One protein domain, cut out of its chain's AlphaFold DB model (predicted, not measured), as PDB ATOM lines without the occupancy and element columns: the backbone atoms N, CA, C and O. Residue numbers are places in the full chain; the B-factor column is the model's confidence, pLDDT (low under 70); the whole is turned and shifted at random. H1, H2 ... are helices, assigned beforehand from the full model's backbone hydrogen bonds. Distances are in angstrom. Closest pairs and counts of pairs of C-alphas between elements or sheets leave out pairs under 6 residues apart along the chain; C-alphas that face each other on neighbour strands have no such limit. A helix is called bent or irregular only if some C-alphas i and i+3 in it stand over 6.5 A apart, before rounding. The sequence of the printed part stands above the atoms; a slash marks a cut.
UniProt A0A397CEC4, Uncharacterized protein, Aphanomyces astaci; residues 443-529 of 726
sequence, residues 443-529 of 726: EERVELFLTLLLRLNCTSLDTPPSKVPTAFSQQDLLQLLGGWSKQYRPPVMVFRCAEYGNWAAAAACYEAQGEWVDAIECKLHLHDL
ATOM      1  N   GLU A 443      74.595 113.196 -33.900       77.25
ATOM      2  CA  GLU A 443      74.241 111.865 -33.400       77.25
ATOM      3  C   GLU A 443      74.085 111.847 -31.882       77.25
ATOM      4  O   GLU A 443      73.064 111.402 -31.368       77.25
ATOM      5  N   GLU A 444      75.034 112.432 -31.153       78.38
ATOM      6  CA  GLU A 444      74.986 112.501 -29.689       78.38
ATOM      7  C   GLU A 444      73.800 113.334 -29.181       78.38
ATOM      8  O   GLU A 444      73.261 113.064 -28.104       78.38
ATOM      9  N   ARG A 445      73.364 114.339 -29.954       82.56
ATOM     10  CA  ARG A 445      72.176 115.134 -29.614       82.56
ATOM     11  C   ARG A 445      70.899 114.319 -29.737       82.56
ATOM     12  O   ARG A 445      70.056 114.358 -28.841       82.56
ATOM     13  N   VAL A 446      70.776 113.586 -30.839       84.00
ATOM     14  CA  VAL A 446      69.632 112.717 -31.116       84.00
ATOM     15  C   VAL A 446      69.591 111.560 -30.113       84.00
ATOM     16  O   VAL A 446      68.539 111.290 -29.540       84.00
ATOM     17  N   GLU A 447      70.734 110.940 -29.819       84.94
ATOM     18  CA  GLU A 447      70.861 109.857 -28.838       84.94
ATOM     19  C   GLU A 447      70.433 110.288 -27.432       84.94
ATOM     20  O   GLU A 447      69.681 109.567 -26.773       84.94
ATOM     21  N   LEU A 448      70.854 111.471 -26.965       85.62
ATOM     22  CA  LEU A 448      70.444 111.986 -25.655       85.62
ATOM     23  C   LEU A 448      68.926 112.191 -25.582       85.62
ATOM     24  O   LEU A 448      68.295 111.814 -24.593       85.62
ATOM     25  N   PHE A 449      68.338 112.759 -26.635       88.81
ATOM     26  CA  PHE A 449      66.895 112.962 -26.710       88.81
ATOM     27  C   PHE A 449      66.129 111.632 -26.730       88.81
ATOM     28  O   PHE A 449      65.197 111.449 -25.951       88.81
ATOM     29  N   LEU A 450      66.553 110.663 -27.545       86.69
ATOM     30  CA  LEU A 450      65.939 109.333 -27.575       86.69
ATOM     31  C   LEU A 450      66.107 108.592 -26.237       86.69
ATOM     32  O   LEU A 450      65.196 107.891 -25.806       86.69
ATOM     33  N   THR A 451      67.224 108.790 -25.535       86.69
ATOM     34  CA  THR A 451      67.459 108.232 -24.191       86.69
ATOM     35  C   THR A 451      66.495 108.821 -23.154       86.69
ATOM     36  O   THR A 451      65.975 108.091 -22.311       86.69
ATOM     37  N   LEU A 452      66.181 110.119 -23.238       86.69
ATOM     38  CA  LEU A 452      65.142 110.746 -22.410       86.69
ATOM     39  C   LEU A 452      63.758 110.142 -22.680       86.69
ATOM     40  O   LEU A 452      63.018 109.855 -21.740       86.69
ATOM     41  N   LEU A 453      63.421 109.898 -23.949       85.56
ATOM     42  CA  LEU A 453      62.167 109.238 -24.317       85.56
ATOM     43  C   LEU A 453      62.111 107.783 -23.836       85.56
ATOM     44  O   LEU A 453      61.059 107.338 -23.383       85.56
ATOM     45  N   LEU A 454      63.231 107.056 -23.872       83.69
ATOM     46  CA  LEU A 454      63.329 105.712 -23.298       83.69
ATOM     47  C   LEU A 454      63.080 105.722 -21.788       83.69
ATOM     48  O   LEU A 454      62.324 104.886 -21.305       83.69
ATOM     49  N   ARG A 455      63.640 106.694 -21.055       84.06
ATOM     50  CA  ARG A 455      63.387 106.867 -19.615       84.06
ATOM     51  C   ARG A 455      61.931 107.219 -19.310       84.06
ATOM     52  O   ARG A 455      61.406 106.761 -18.299       84.06
ATOM     53  N   LEU A 456      61.281 108.021 -20.151       81.50
ATOM     54  CA  LEU A 456      59.859 108.360 -19.993       81.50
ATOM     55  C   LEU A 456      58.932 107.174 -20.291       81.50
ATOM     56  O   LEU A 456      57.830 107.113 -19.754       81.50
ATOM     57  N   ASN A 457      59.381 106.237 -21.126       78.44
ATOM     58  CA  ASN A 457      58.625 105.050 -21.518       78.44
ATOM     59  C   ASN A 457      59.208 103.749 -20.932       78.44
ATOM     60  O   ASN A 457      58.940 102.666 -21.456       78.44
ATOM     61  N   CYS A 458      60.019 103.821 -19.869       72.12
ATOM     62  CA  CYS A 458      60.540 102.622 -19.222       72.12
ATOM     63  C   CYS A 458      59.418 101.962 -18.411       72.12
ATOM     64  O   CYS A 458      58.826 102.562 -17.513       72.12
ATOM     65  N   THR A 459      59.104 100.713 -18.733       57.72
ATOM     66  CA  THR A 459      58.071  99.924 -18.060       57.72
ATOM     67  C   THR A 459      58.588  99.420 -16.710       57.72
ATOM     68  O   THR A 459      58.894  98.240 -16.565       57.72
ATOM     69  N   SER A 460      58.721 100.299 -15.714       46.03
ATOM     70  CA  SER A 460      58.921  99.877 -14.324       46.03
ATOM     71  C   SER A 460      57.604  99.976 -13.557       46.03
ATOM     72  O   SER A 460      57.118 101.061 -13.258       46.03
ATOM     73  N   LEU A 461      57.041  98.794 -13.306       46.16
ATOM     74  CA  LEU A 461      56.203  98.373 -12.179       46.16
ATOM     75  C   LEU A 461      56.021  99.430 -11.064       46.16
ATOM     76  O   LEU A 461      56.969  99.696 -10.332       46.16
ATOM     77  N   ASP A 462      54.815 100.015 -10.978       37.62
ATOM     78  CA  ASP A 462      54.067 100.412  -9.754       37.62
ATOM     79  C   ASP A 462      53.184 101.667  -9.908       37.62
ATOM     80  O   ASP A 462      52.361 101.952  -9.035       37.62
ATOM     81  N   THR A 463      53.226 102.378 -11.039       39.03
ATOM     82  CA  THR A 463      52.267 103.463 -11.316       39.03
ATOM     83  C   THR A 463      51.731 103.416 -12.750       39.03
ATOM     84  O   THR A 463      52.489 103.209 -13.697       39.03
ATOM     85  N   PRO A 464      50.407 103.591 -12.957       40.50
ATOM     86  CA  PRO A 464      49.840 103.653 -14.300       40.50
ATOM     87  C   PRO A 464      50.407 104.862 -15.068       40.50
ATOM     88  O   PRO A 464      50.665 105.899 -14.449       40.50
ATOM     89  N   PRO A 465      50.551 104.766 -16.407       47.25
ATOM     90  CA  PRO A 465      51.124 105.803 -17.264       47.25
ATOM     91  C   PRO A 465      50.173 107.002 -17.341       47.25
ATOM     92  O   PRO A 465      49.384 107.164 -18.265       47.25
ATOM     93  N   SER A 466      50.208 107.845 -16.321       48.78
ATOM     94  CA  SER A 466      49.409 109.057 -16.231       48.78
ATOM     95  C   SER A 466      50.372 110.210 -16.033       48.78
ATOM     96  O   SER A 466      50.693 110.524 -14.888       48.78
ATOM     97  N   LYS A 467      50.878 110.763 -17.153       55.31
ATOM     98  CA  LYS A 467      51.386 112.150 -17.345       55.31
ATOM     99  C   LYS A 467      52.389 112.332 -18.498       55.31
ATOM    100  O   LYS A 467      52.835 113.458 -18.694       55.31
ATOM    101  N   VAL A 468      52.747 111.309 -19.277       59.66
ATOM    102  CA  VAL A 468      53.625 111.526 -20.445       59.66
ATOM    103  C   VAL A 468      52.826 112.230 -21.558       59.66
ATOM    104  O   VAL A 468      51.762 111.733 -21.936       59.66
ATOM    105  N   PRO A 469      53.278 113.392 -22.078       64.44
ATOM    106  CA  PRO A 469      52.648 114.044 -23.224       64.44
ATOM    107  C   PRO A 469      52.549 113.094 -24.421       64.44
ATOM    108  O   PRO A 469      53.459 112.306 -24.670       64.44
ATOM    109  N   THR A 470      51.482 113.203 -25.216       63.72
ATOM    110  CA  THR A 470      51.291 112.382 -26.431       63.72
ATOM    111  C   THR A 470      52.481 112.464 -27.395       63.72
ATOM    112  O   THR A 470      52.824 111.469 -28.033       63.72
ATOM    113  N   ALA A 471      53.151 113.621 -27.423       66.94
ATOM    114  CA  ALA A 471      54.353 113.912 -28.204       66.94
ATOM    115  C   ALA A 471      55.645 113.223 -27.718       66.94
ATOM    116  O   ALA A 471      56.685 113.440 -28.329       66.94
ATOM    117  N   PHE A 472      55.598 112.459 -26.620       79.81
ATOM    118  CA  PHE A 472      56.710 111.662 -26.076       79.81
ATOM    119  C   PHE A 472      56.270 110.222 -25.755       79.81
ATOM    120  O   PHE A 472      56.882 109.537 -24.936       79.81
ATOM    121  N   SER A 473      55.168 109.778 -26.361       80.62
ATOM    122  CA  SER A 473      54.602 108.446 -26.145       80.62
ATOM    123  C   SER A 473      55.488 107.334 -26.710       80.62
ATOM    124  O   SER A 473      56.297 107.560 -27.609       80.62
ATOM    125  N   GLN A 474      55.270 106.100 -26.249       81.19
ATOM    126  CA  GLN A 474      55.941 104.910 -26.780       81.19
ATOM    127  C   GLN A 474      55.784 104.797 -28.303       81.19
ATOM    128  O   GLN A 474      56.723 104.421 -28.995       81.19
ATOM    129  N   GLN A 475      54.618 105.148 -28.851       80.56
ATOM    130  CA  GLN A 475      54.387 105.111 -30.294       80.56
ATOM    131  C   GLN A 475      55.238 106.147 -31.041       80.56
ATOM    132  O   GLN A 475      55.792 105.830 -32.093       80.56
ATOM    133  N   ASP A 476      55.362 107.357 -30.492       81.69
ATOM    134  CA  ASP A 476      56.207 108.410 -31.061       81.69
ATOM    135  C   ASP A 476      57.690 108.017 -31.002       81.69
ATOM    136  O   ASP A 476      58.394 108.110 -32.004       81.69
ATOM    137  N   LEU A 477      58.147 107.448 -29.880       84.50
ATOM    138  CA  LEU A 477      59.501 106.905 -29.741       84.50
ATOM    139  C   LEU A 477      59.824 105.873 -30.835       84.50
ATOM    140  O   LEU A 477      60.874 105.960 -31.468       84.50
ATOM    141  N   LEU A 478      58.928 104.916 -31.089       84.12
ATOM    142  CA  LEU A 478      59.138 103.891 -32.120       84.12
ATOM    143  C   LEU A 478      59.204 104.497 -33.530       84.12
ATOM    144  O   LEU A 478      60.057 104.106 -34.328       84.12
ATOM    145  N   GLN A 479      58.344 105.475 -33.832       85.06
ATOM    146  CA  GLN A 479      58.381 106.188 -35.112       85.06
ATOM    147  C   GLN A 479      59.689 106.961 -35.296       85.06
ATOM    148  O   GLN A 479      60.273 106.923 -36.380       85.06
ATOM    149  N   LEU A 480      60.173 107.627 -34.244       86.00
ATOM    150  CA  LEU A 480      61.429 108.373 -34.273       86.00
ATOM    151  C   LEU A 480      62.640 107.450 -34.418       86.00
ATOM    152  O   LEU A 480      63.516 107.736 -35.229       86.00
ATOM    153  N   LEU A 481      62.674 106.314 -33.714       82.75
ATOM    154  CA  LEU A 481      63.746 105.323 -33.861       82.75
ATOM    155  C   LEU A 481      63.822 104.769 -35.289       82.75
ATOM    156  O   LEU A 481      64.922 104.626 -35.825       82.75
ATOM    157  N   GLY A 482      62.678 104.527 -35.931       81.25
ATOM    158  CA  GLY A 482      62.635 104.134 -37.339       81.25
ATOM    159  C   GLY A 482      63.065 105.257 -38.290       81.25
ATOM    160  O   GLY A 482      63.891 105.046 -39.176       81.25
ATOM    161  N   GLY A 483      62.527 106.466 -38.103       82.00
ATOM    162  CA  GLY A 483      62.759 107.608 -38.993       82.00
ATOM    163  C   GLY A 483      64.154 108.232 -38.887       82.00
ATOM    164  O   GLY A 483      64.648 108.807 -39.858       82.00
ATOM    165  N   TRP A 484      64.807 108.121 -37.729       84.94
ATOM    166  CA  TRP A 484      66.120 108.710 -37.448       84.94
ATOM    167  C   TRP A 484      67.258 107.691 -37.437       84.94
ATOM    168  O   TRP A 484      68.342 108.001 -36.959       84.94
ATOM    169  N   SER A 485      67.066 106.504 -38.014       79.38
ATOM    170  CA  SER A 485      68.061 105.415 -38.040       79.38
ATOM    171  C   SER A 485      69.428 105.775 -38.639       79.38
ATOM    172  O   SER A 485      70.408 105.081 -38.386       79.38
ATOM    173  N   LYS A 486      69.501 106.864 -39.416       79.50
ATOM    174  CA  LYS A 486      70.738 107.439 -39.981       79.50
ATOM    175  C   LYS A 486      71.332 108.592 -39.161       79.50
ATOM    176  O   LYS A 486      72.340 109.156 -39.564       79.50
ATOM    177  N   GLN A 487      70.667 109.004 -38.085       75.44
ATOM    178  CA  GLN A 487      71.006 110.173 -37.265       75.44
ATOM    179  C   GLN A 487      71.392 109.797 -35.827       75.44
ATOM    180  O   GLN A 487      71.608 110.691 -35.022       75.44
ATOM    181  N   TYR A 488      71.452 108.510 -35.486       77.19
ATOM    182  CA  TYR A 488      71.962 108.005 -34.209       77.19
ATOM    183  C   TYR A 488      72.783 106.741 -34.450       77.19
ATOM    184  O   TYR A 488      72.582 106.060 -35.457       77.19
ATOM    185  N   ARG A 489      73.667 106.381 -33.513       77.75
ATOM    186  CA  ARG A 489      74.437 105.134 -33.590       77.75
ATOM    187  C   ARG A 489      73.592 103.965 -33.078       77.75
ATOM    188  O   ARG A 489      73.287 103.916 -31.880       77.75
ATOM    189  N   PRO A 490      73.224 102.993 -33.931       68.25
ATOM    190  CA  PRO A 490      72.319 101.912 -33.538       68.25
ATOM    191  C   PRO A 490      72.809 101.069 -32.352       68.25
ATOM    192  O   PRO A 490      72.003 100.834 -31.454       68.25
ATOM    193  N   PRO A 491      74.104 100.697 -32.241       67.69
ATOM    194  CA  PRO A 491      74.594  99.950 -31.080       67.69
ATOM    195  C   PRO A 491      74.420 100.700 -29.755       67.69
ATOM    196  O   PRO A 491      74.117 100.091 -28.729       67.69
ATOM    197  N   VAL A 492      74.581 102.029 -29.773       69.31
ATOM    198  CA  VAL A 492      74.401 102.877 -28.587       69.31
ATOM    199  C   VAL A 492      72.933 102.884 -28.182       69.31
ATOM    200  O   VAL A 492      72.621 102.626 -27.022       69.31
ATOM    201  N   MET A 493      72.026 103.117 -29.132       76.62
ATOM    202  CA  MET A 493      70.593 103.162 -28.840       76.62
ATOM    203  C   MET A 493      70.029 101.807 -28.416       76.62
ATOM    204  O   MET A 493      69.287 101.756 -27.442       76.62
ATOM    205  N   VAL A 494      70.432 100.705 -29.054       70.06
ATOM    206  CA  VAL A 494      70.044  99.345 -28.644       70.06
ATOM    207  C   VAL A 494      70.499  99.052 -27.214       70.06
ATOM    208  O   VAL A 494      69.718  98.541 -26.411       70.06
ATOM    209  N   PHE A 495      71.734  99.427 -26.865       69.88
ATOM    210  CA  PHE A 495      72.238  99.285 -25.501       69.88
ATOM    211  C   PHE A 495      71.393 100.084 -24.497       69.88
ATOM    212  O   PHE A 495      71.005  99.538 -23.465       69.88
ATOM    213  N   ARG A 496      71.020 101.332 -24.817       70.38
ATOM    214  CA  ARG A 496      70.114 102.137 -23.974       70.38
ATOM    215  C   ARG A 496      68.720 101.521 -23.860       70.38
ATOM    216  O   ARG A 496      68.157 101.500 -22.770       70.38
ATOM    217  N   CYS A 497      68.163 100.994 -24.950       72.00
ATOM    218  CA  CYS A 497      66.873 100.303 -24.930       72.00
ATOM    219  C   CYS A 497      66.895  99.106 -23.971       72.00
ATOM    220  O   CYS A 497      65.948  98.925 -23.207       72.00
ATOM    221  N   ALA A 498      67.988  98.336 -23.968       69.38
ATOM    222  CA  ALA A 498      68.185  97.221 -23.047       69.38
ATOM    223  C   ALA A 498      68.369  97.685 -21.587       69.38
ATOM    224  O   ALA A 498      67.766  97.093 -20.695       69.38
ATOM    225  N   GLU A 499      69.133  98.758 -21.334       68.56
ATOM    226  CA  GLU A 499      69.290  99.344 -19.987       68.56
ATOM    227  C   GLU A 499      67.947  99.779 -19.379       68.56
ATOM    228  O   GLU A 499      67.713  99.569 -18.190       68.56
ATOM    229  N   TYR A 500      67.051 100.340 -20.195       67.69
ATOM    230  CA  TYR A 500      65.707 100.753 -19.772       67.69
ATOM    231  C   TYR A 500      64.644  99.647 -19.886       67.69
ATOM    232  O   TYR A 500      63.468  99.907 -19.625       67.69
ATOM    233  N   GLY A 501      65.027  98.426 -20.279       66.19
ATOM    234  CA  GLY A 501      64.117  97.284 -20.427       66.19
ATOM    235  C   GLY A 501      63.039  97.455 -21.506       66.19
ATOM    236  O   GLY A 501      62.045  96.733 -21.498       66.19
ATOM    237  N   ASN A 502      63.205  98.403 -22.434       75.31
ATOM    238  CA  ASN A 502      62.228  98.700 -23.480       75.31
ATOM    239  C   ASN A 502      62.546  97.894 -24.750       75.31
ATOM    240  O   ASN A 502      63.123  98.394 -25.721       75.31
ATOM    241  N   TRP A 503      62.162  96.618 -24.736       75.81
ATOM    242  CA  TRP A 503      62.416  95.676 -25.833       75.81
ATOM    243  C   TRP A 503      61.665  96.019 -27.123       75.81
ATOM    244  O   TRP A 503      62.150  95.723 -28.212       75.81
ATOM    245  N   ALA A 504      60.523  96.707 -27.025       76.19
ATOM    246  CA  ALA A 504      59.810  97.224 -28.191       76.19
ATOM    247  C   ALA A 504      60.645  98.281 -28.939       76.19
ATOM    248  O   ALA A 504      60.730  98.247 -30.166       76.19
ATOM    249  N   ALA A 505      61.307  99.182 -28.206       77.50
ATOM    250  CA  ALA A 505      62.221 100.162 -28.784       77.50
ATOM    251  C   ALA A 505      63.504  99.516 -29.334       77.50
ATOM    252  O   ALA A 505      63.975  99.910 -30.401       77.50
ATOM    253  N   ALA A 506      64.039  98.490 -28.660       74.81
ATOM    254  CA  ALA A 506      65.169  97.708 -29.172       74.81
ATOM    255  C   ALA A 506      64.824  97.015 -30.503       74.81
ATOM    256  O   ALA A 506      65.590  97.113 -31.461       74.81
ATOM    257  N   ALA A 507      63.641  96.399 -30.596       69.31
ATOM    258  CA  ALA A 507      63.158  95.786 -31.830       69.31
ATOM    259  C   ALA A 507      63.054  96.811 -32.968       69.31
ATOM    260  O   ALA A 507      63.557  96.555 -34.055       69.31
ATOM    261  N   ALA A 508      62.488  97.997 -32.712       74.38
ATOM    262  CA  ALA A 508      62.405  99.057 -33.720       74.38
ATOM    263  C   ALA A 508      63.785  99.534 -34.213       74.38
ATOM    264  O   ALA A 508      63.927  99.860 -35.391       74.38
ATOM    265  N   CYS A 509      64.810  99.540 -33.350       73.38
ATOM    266  CA  CYS A 509      66.184  99.841 -33.767       73.38
ATOM    267  C   CYS A 509      66.722  98.782 -34.741       73.38
ATOM    268  O   CYS A 509      67.263  99.140 -35.784       73.38
ATOM    269  N   TYR A 510      66.555  97.493 -34.427       68.31
ATOM    270  CA  TYR A 510      67.013  96.391 -35.282       68.31
ATOM    271  C   TYR A 510      66.245  96.314 -36.610       68.31
ATOM    272  O   TYR A 510      66.859  96.154 -37.665       68.31
ATOM    273  N   GLU A 511      64.925  96.529 -36.594       74.12
ATOM    274  CA  GLU A 511      64.106  96.609 -37.813       74.12
ATOM    275  C   GLU A 511      64.567  97.737 -38.736       74.12
ATOM    276  O   GLU A 511      64.655  97.553 -39.949       74.12
ATOM    277  N   ALA A 512      64.912  98.894 -38.167       73.50
ATOM    278  CA  ALA A 512      65.384 100.035 -38.940       73.50
ATOM    279  C   ALA A 512      66.758  99.804 -39.597       73.50
ATOM    280  O   ALA A 512      67.069 100.471 -40.586       73.50
ATOM    281  N   GLN A 513      67.561  98.867 -39.076       72.19
ATOM    282  CA  GLN A 513      68.833  98.436 -39.670       72.19
ATOM    283  C   GLN A 513      68.686  97.228 -40.612       72.19
ATOM    284  O   GLN A 513      69.620  96.911 -41.343       72.19
ATOM    285  N   GLY A 514      67.516  96.581 -40.642       66.50
ATOM    286  CA  GLY A 514      67.271  95.371 -41.433       66.50
ATOM    287  C   GLY A 514      67.727  94.066 -40.768       66.50
ATOM    288  O   GLY A 514      67.704  93.022 -41.421       66.50
ATOM    289  N   GLU A 515      68.091  94.101 -39.483       64.25
ATOM    290  CA  GLU A 515      68.511  92.938 -38.692       64.25
ATOM    291  C   GLU A 515      67.287  92.236 -38.084       64.25
ATOM    292  O   GLU A 515      66.939  92.378 -36.912       64.25
ATOM    293  N   TRP A 516      66.568  91.493 -38.927       57.06
ATOM    294  CA  TRP A 516      65.274  90.903 -38.563       57.06
ATOM    295  C   TRP A 516      65.360  89.809 -37.497       57.06
ATOM    296  O   TRP A 516      64.390  89.608 -36.770       57.06
ATOM    297  N   VAL A 517      66.488  89.103 -37.394       52.59
ATOM    298  CA  VAL A 517      66.669  88.020 -36.411       52.59
ATOM    299  C   VAL A 517      66.656  88.597 -34.997       52.59
ATOM    300  O   VAL A 517      65.800  88.223 -34.196       52.59
ATOM    301  N   ASP A 518      67.499  89.594 -34.738       58.47
ATOM    302  CA  ASP A 518      67.598  90.256 -33.434       58.47
ATOM    303  C   ASP A 518      66.323  91.050 -33.091       58.47
ATOM    304  O   ASP A 518      65.899  91.118 -31.932       58.47
ATOM    305  N   ALA A 519      65.644  91.609 -34.101       51.00
ATOM    306  CA  ALA A 519      64.341  92.248 -33.926       51.00
ATOM    307  C   ALA A 519      63.258  91.260 -33.456       51.00
ATOM    308  O   ALA A 519      62.448  91.592 -32.584       51.00
ATOM    309  N   ILE A 520      63.238  90.048 -34.023       52.47
ATOM    310  CA  ILE A 520      62.318  88.978 -33.620       52.47
ATOM    311  C   ILE A 520      62.665  88.489 -32.212       52.47
ATOM    312  O   ILE A 520      61.751  88.328 -31.407       52.47
ATOM    313  N   GLU A 521      63.947  88.334 -31.870       60.62
ATOM    314  CA  GLU A 521      64.380  87.986 -30.508       60.62
ATOM    315  C   GLU A 521      63.929  89.025 -29.471       60.62
ATOM    316  O   GLU A 521      63.385  88.666 -28.428       60.62
ATOM    317  N   CYS A 522      64.046  90.322 -29.775       57.94
ATOM    318  CA  CYS A 522      63.547  91.386 -28.897       57.94
ATOM    319  C   CYS A 522      62.018  91.334 -28.721       57.94
ATOM    320  O   CYS A 522      61.508  91.566 -27.624       57.94
ATOM    321  N   LYS A 523      61.268  91.005 -29.781       63.44
ATOM    322  CA  LYS A 523      59.805  90.831 -29.719       63.44
ATOM    323  C   LYS A 523      59.393  89.565 -28.964       63.44
ATOM    324  O   LYS A 523      58.386  89.591 -28.263       63.44
ATOM    325  N   LEU A 524      60.169  88.488 -29.069       57.19
ATOM    326  CA  LEU A 524      59.985  87.271 -28.276       57.19
ATOM    327  C   LEU A 524      60.246  87.546 -26.795       57.19
ATOM    328  O   LEU A 524      59.417  87.196 -25.966       57.19
ATOM    329  N   HIS A 525      61.311  88.280 -26.464       63.00
ATOM    330  CA  HIS A 525      61.566  88.729 -25.094       63.00
ATOM    331  C   HIS A 525      60.438  89.597 -24.532       63.00
ATOM    332  O   HIS A 525      60.083  89.449 -23.366       63.00
ATOM    333  N   LEU A 526      59.842  90.471 -25.348       63.41
ATOM    334  CA  LEU A 526      58.660  91.235 -24.954       63.41
ATOM    335  C   LEU A 526      57.466  90.314 -24.639       63.41
ATOM    336  O   LEU A 526      56.788  90.529 -23.641       63.41
ATOM    337  N   HIS A 527      57.244  89.278 -25.451       58.22
ATOM    338  CA  HIS A 527      56.165  88.302 -25.266       58.22
ATOM    339  C   HIS A 527      56.404  87.359 -24.069       58.22
ATOM    340  O   HIS A 527      55.460  86.986 -23.383       58.22
ATOM    341  N   ASP A 528      57.656  87.007 -23.765       56.66
ATOM    342  CA  ASP A 528      58.024  86.207 -22.584       56.66
ATOM    343  C   ASP A 528      57.875  86.992 -21.267       56.66
ATOM    344  O   ASP A 528      57.727  86.401 -20.194       56.66
ATOM    345  N   LEU A 529      57.913  88.327 -21.341       54.91
ATOM    346  CA  LEU A 529      57.628  89.235 -20.226       54.91
ATOM    347  C   LEU A 529      56.123  89.469 -20.024       54.91
ATOM    348  O   LEU A 529      55.723  89.920 -18.947       54.91
TER     349      LEU A 529
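AT A GLANCE: This is residues 443 to 529 of the 726 residues of an uncharacterized protein of Aphanomyces astaci (UniProt A0A397CEC4). Four helices, H1 to H4, pack side by side in an up-and-down bundle, and a fifth, H5, packs alongside H4 as an added layer on one side of it. In the bundle the contacts go round in a ring, H1 to H2 to H4 to H3 and back to H1, and the long link of residues 457 to 473 makes a wide loop at one end. The printed part has 87 residues with five named helices, in the order H1, H2, H3, H4, H5, and no named strand; its class is all helix. It is compact, with a radius of gyration of the C-alphas of 12.3 A, and its C-alphas span 34 by 32 by 19 A.

IN THESE COORDINATES: Find C-alpha 443 at (74.241, 111.865, -33.400); from there H1, residues 443 to 456, runs 20.0 A to C-alpha 456 at (59.859, 108.360, -19.993). H5, residues 516 to 529, also has 14 residues and runs 19.9 A, ending at C-alpha 529 at (57.628, 89.235, -20.226). Between these two come H2, residues 474 to 483, 14.2 A long; H3, residues 490 to 499, 14.1 A; and H4, residues 503 to 513, 15.5 A. No helix is bent.

HOW THE PARTS SIT: H1, H2, H3 and H4 form the bundle, up and down, each running against the one before it in the chain. Look first at H1: with residues 450 to 454 alone it touches H2, a helical hairpin at a shallow tilt of 19 degrees, with the C-alphas of Leu 453 and Leu 477 closest at 6.5 A. H1 also touches H3, the same way at 22 degrees, closest at the C-alphas of Thr 451 and Arg 496, 6.7 A apart. H4 is the hub, touching H2, H3 and H5. It runs the same way as H2, and the C-alphas of Gly 482 and Ala 512 come closest, at 5.2 A. With H3 it makes a hairpin at 8 degrees, where the C-alphas of Val 494 and Ala 506 are closest, 5.2 A apart. H4 and H5 form another hairpin at 8 degrees, with the C-alphas of Ala 507 and Ala 519 closest at 4.3 A. H1 and H4 are close but not clearly touching, while H2 and H3 are apart. H5 is apart from H1, H2 and H3. In all five helices every O i to N i+4 pair is within hydrogen-bond range.

THE WHOLE: The two C-alphas farthest apart, those of Asp 462 and Lys 486, are 35.2 A from each other. The printed part has no cut. The link from H1 to H2 is long, with 17 residues; H3 to H4 and H4 to H5 are tight, and H2 to H3 is short. Mean pLDDT of the printed part is 70.4; look for values under 70 at residues 459 to 471 and 514 to 529, among others.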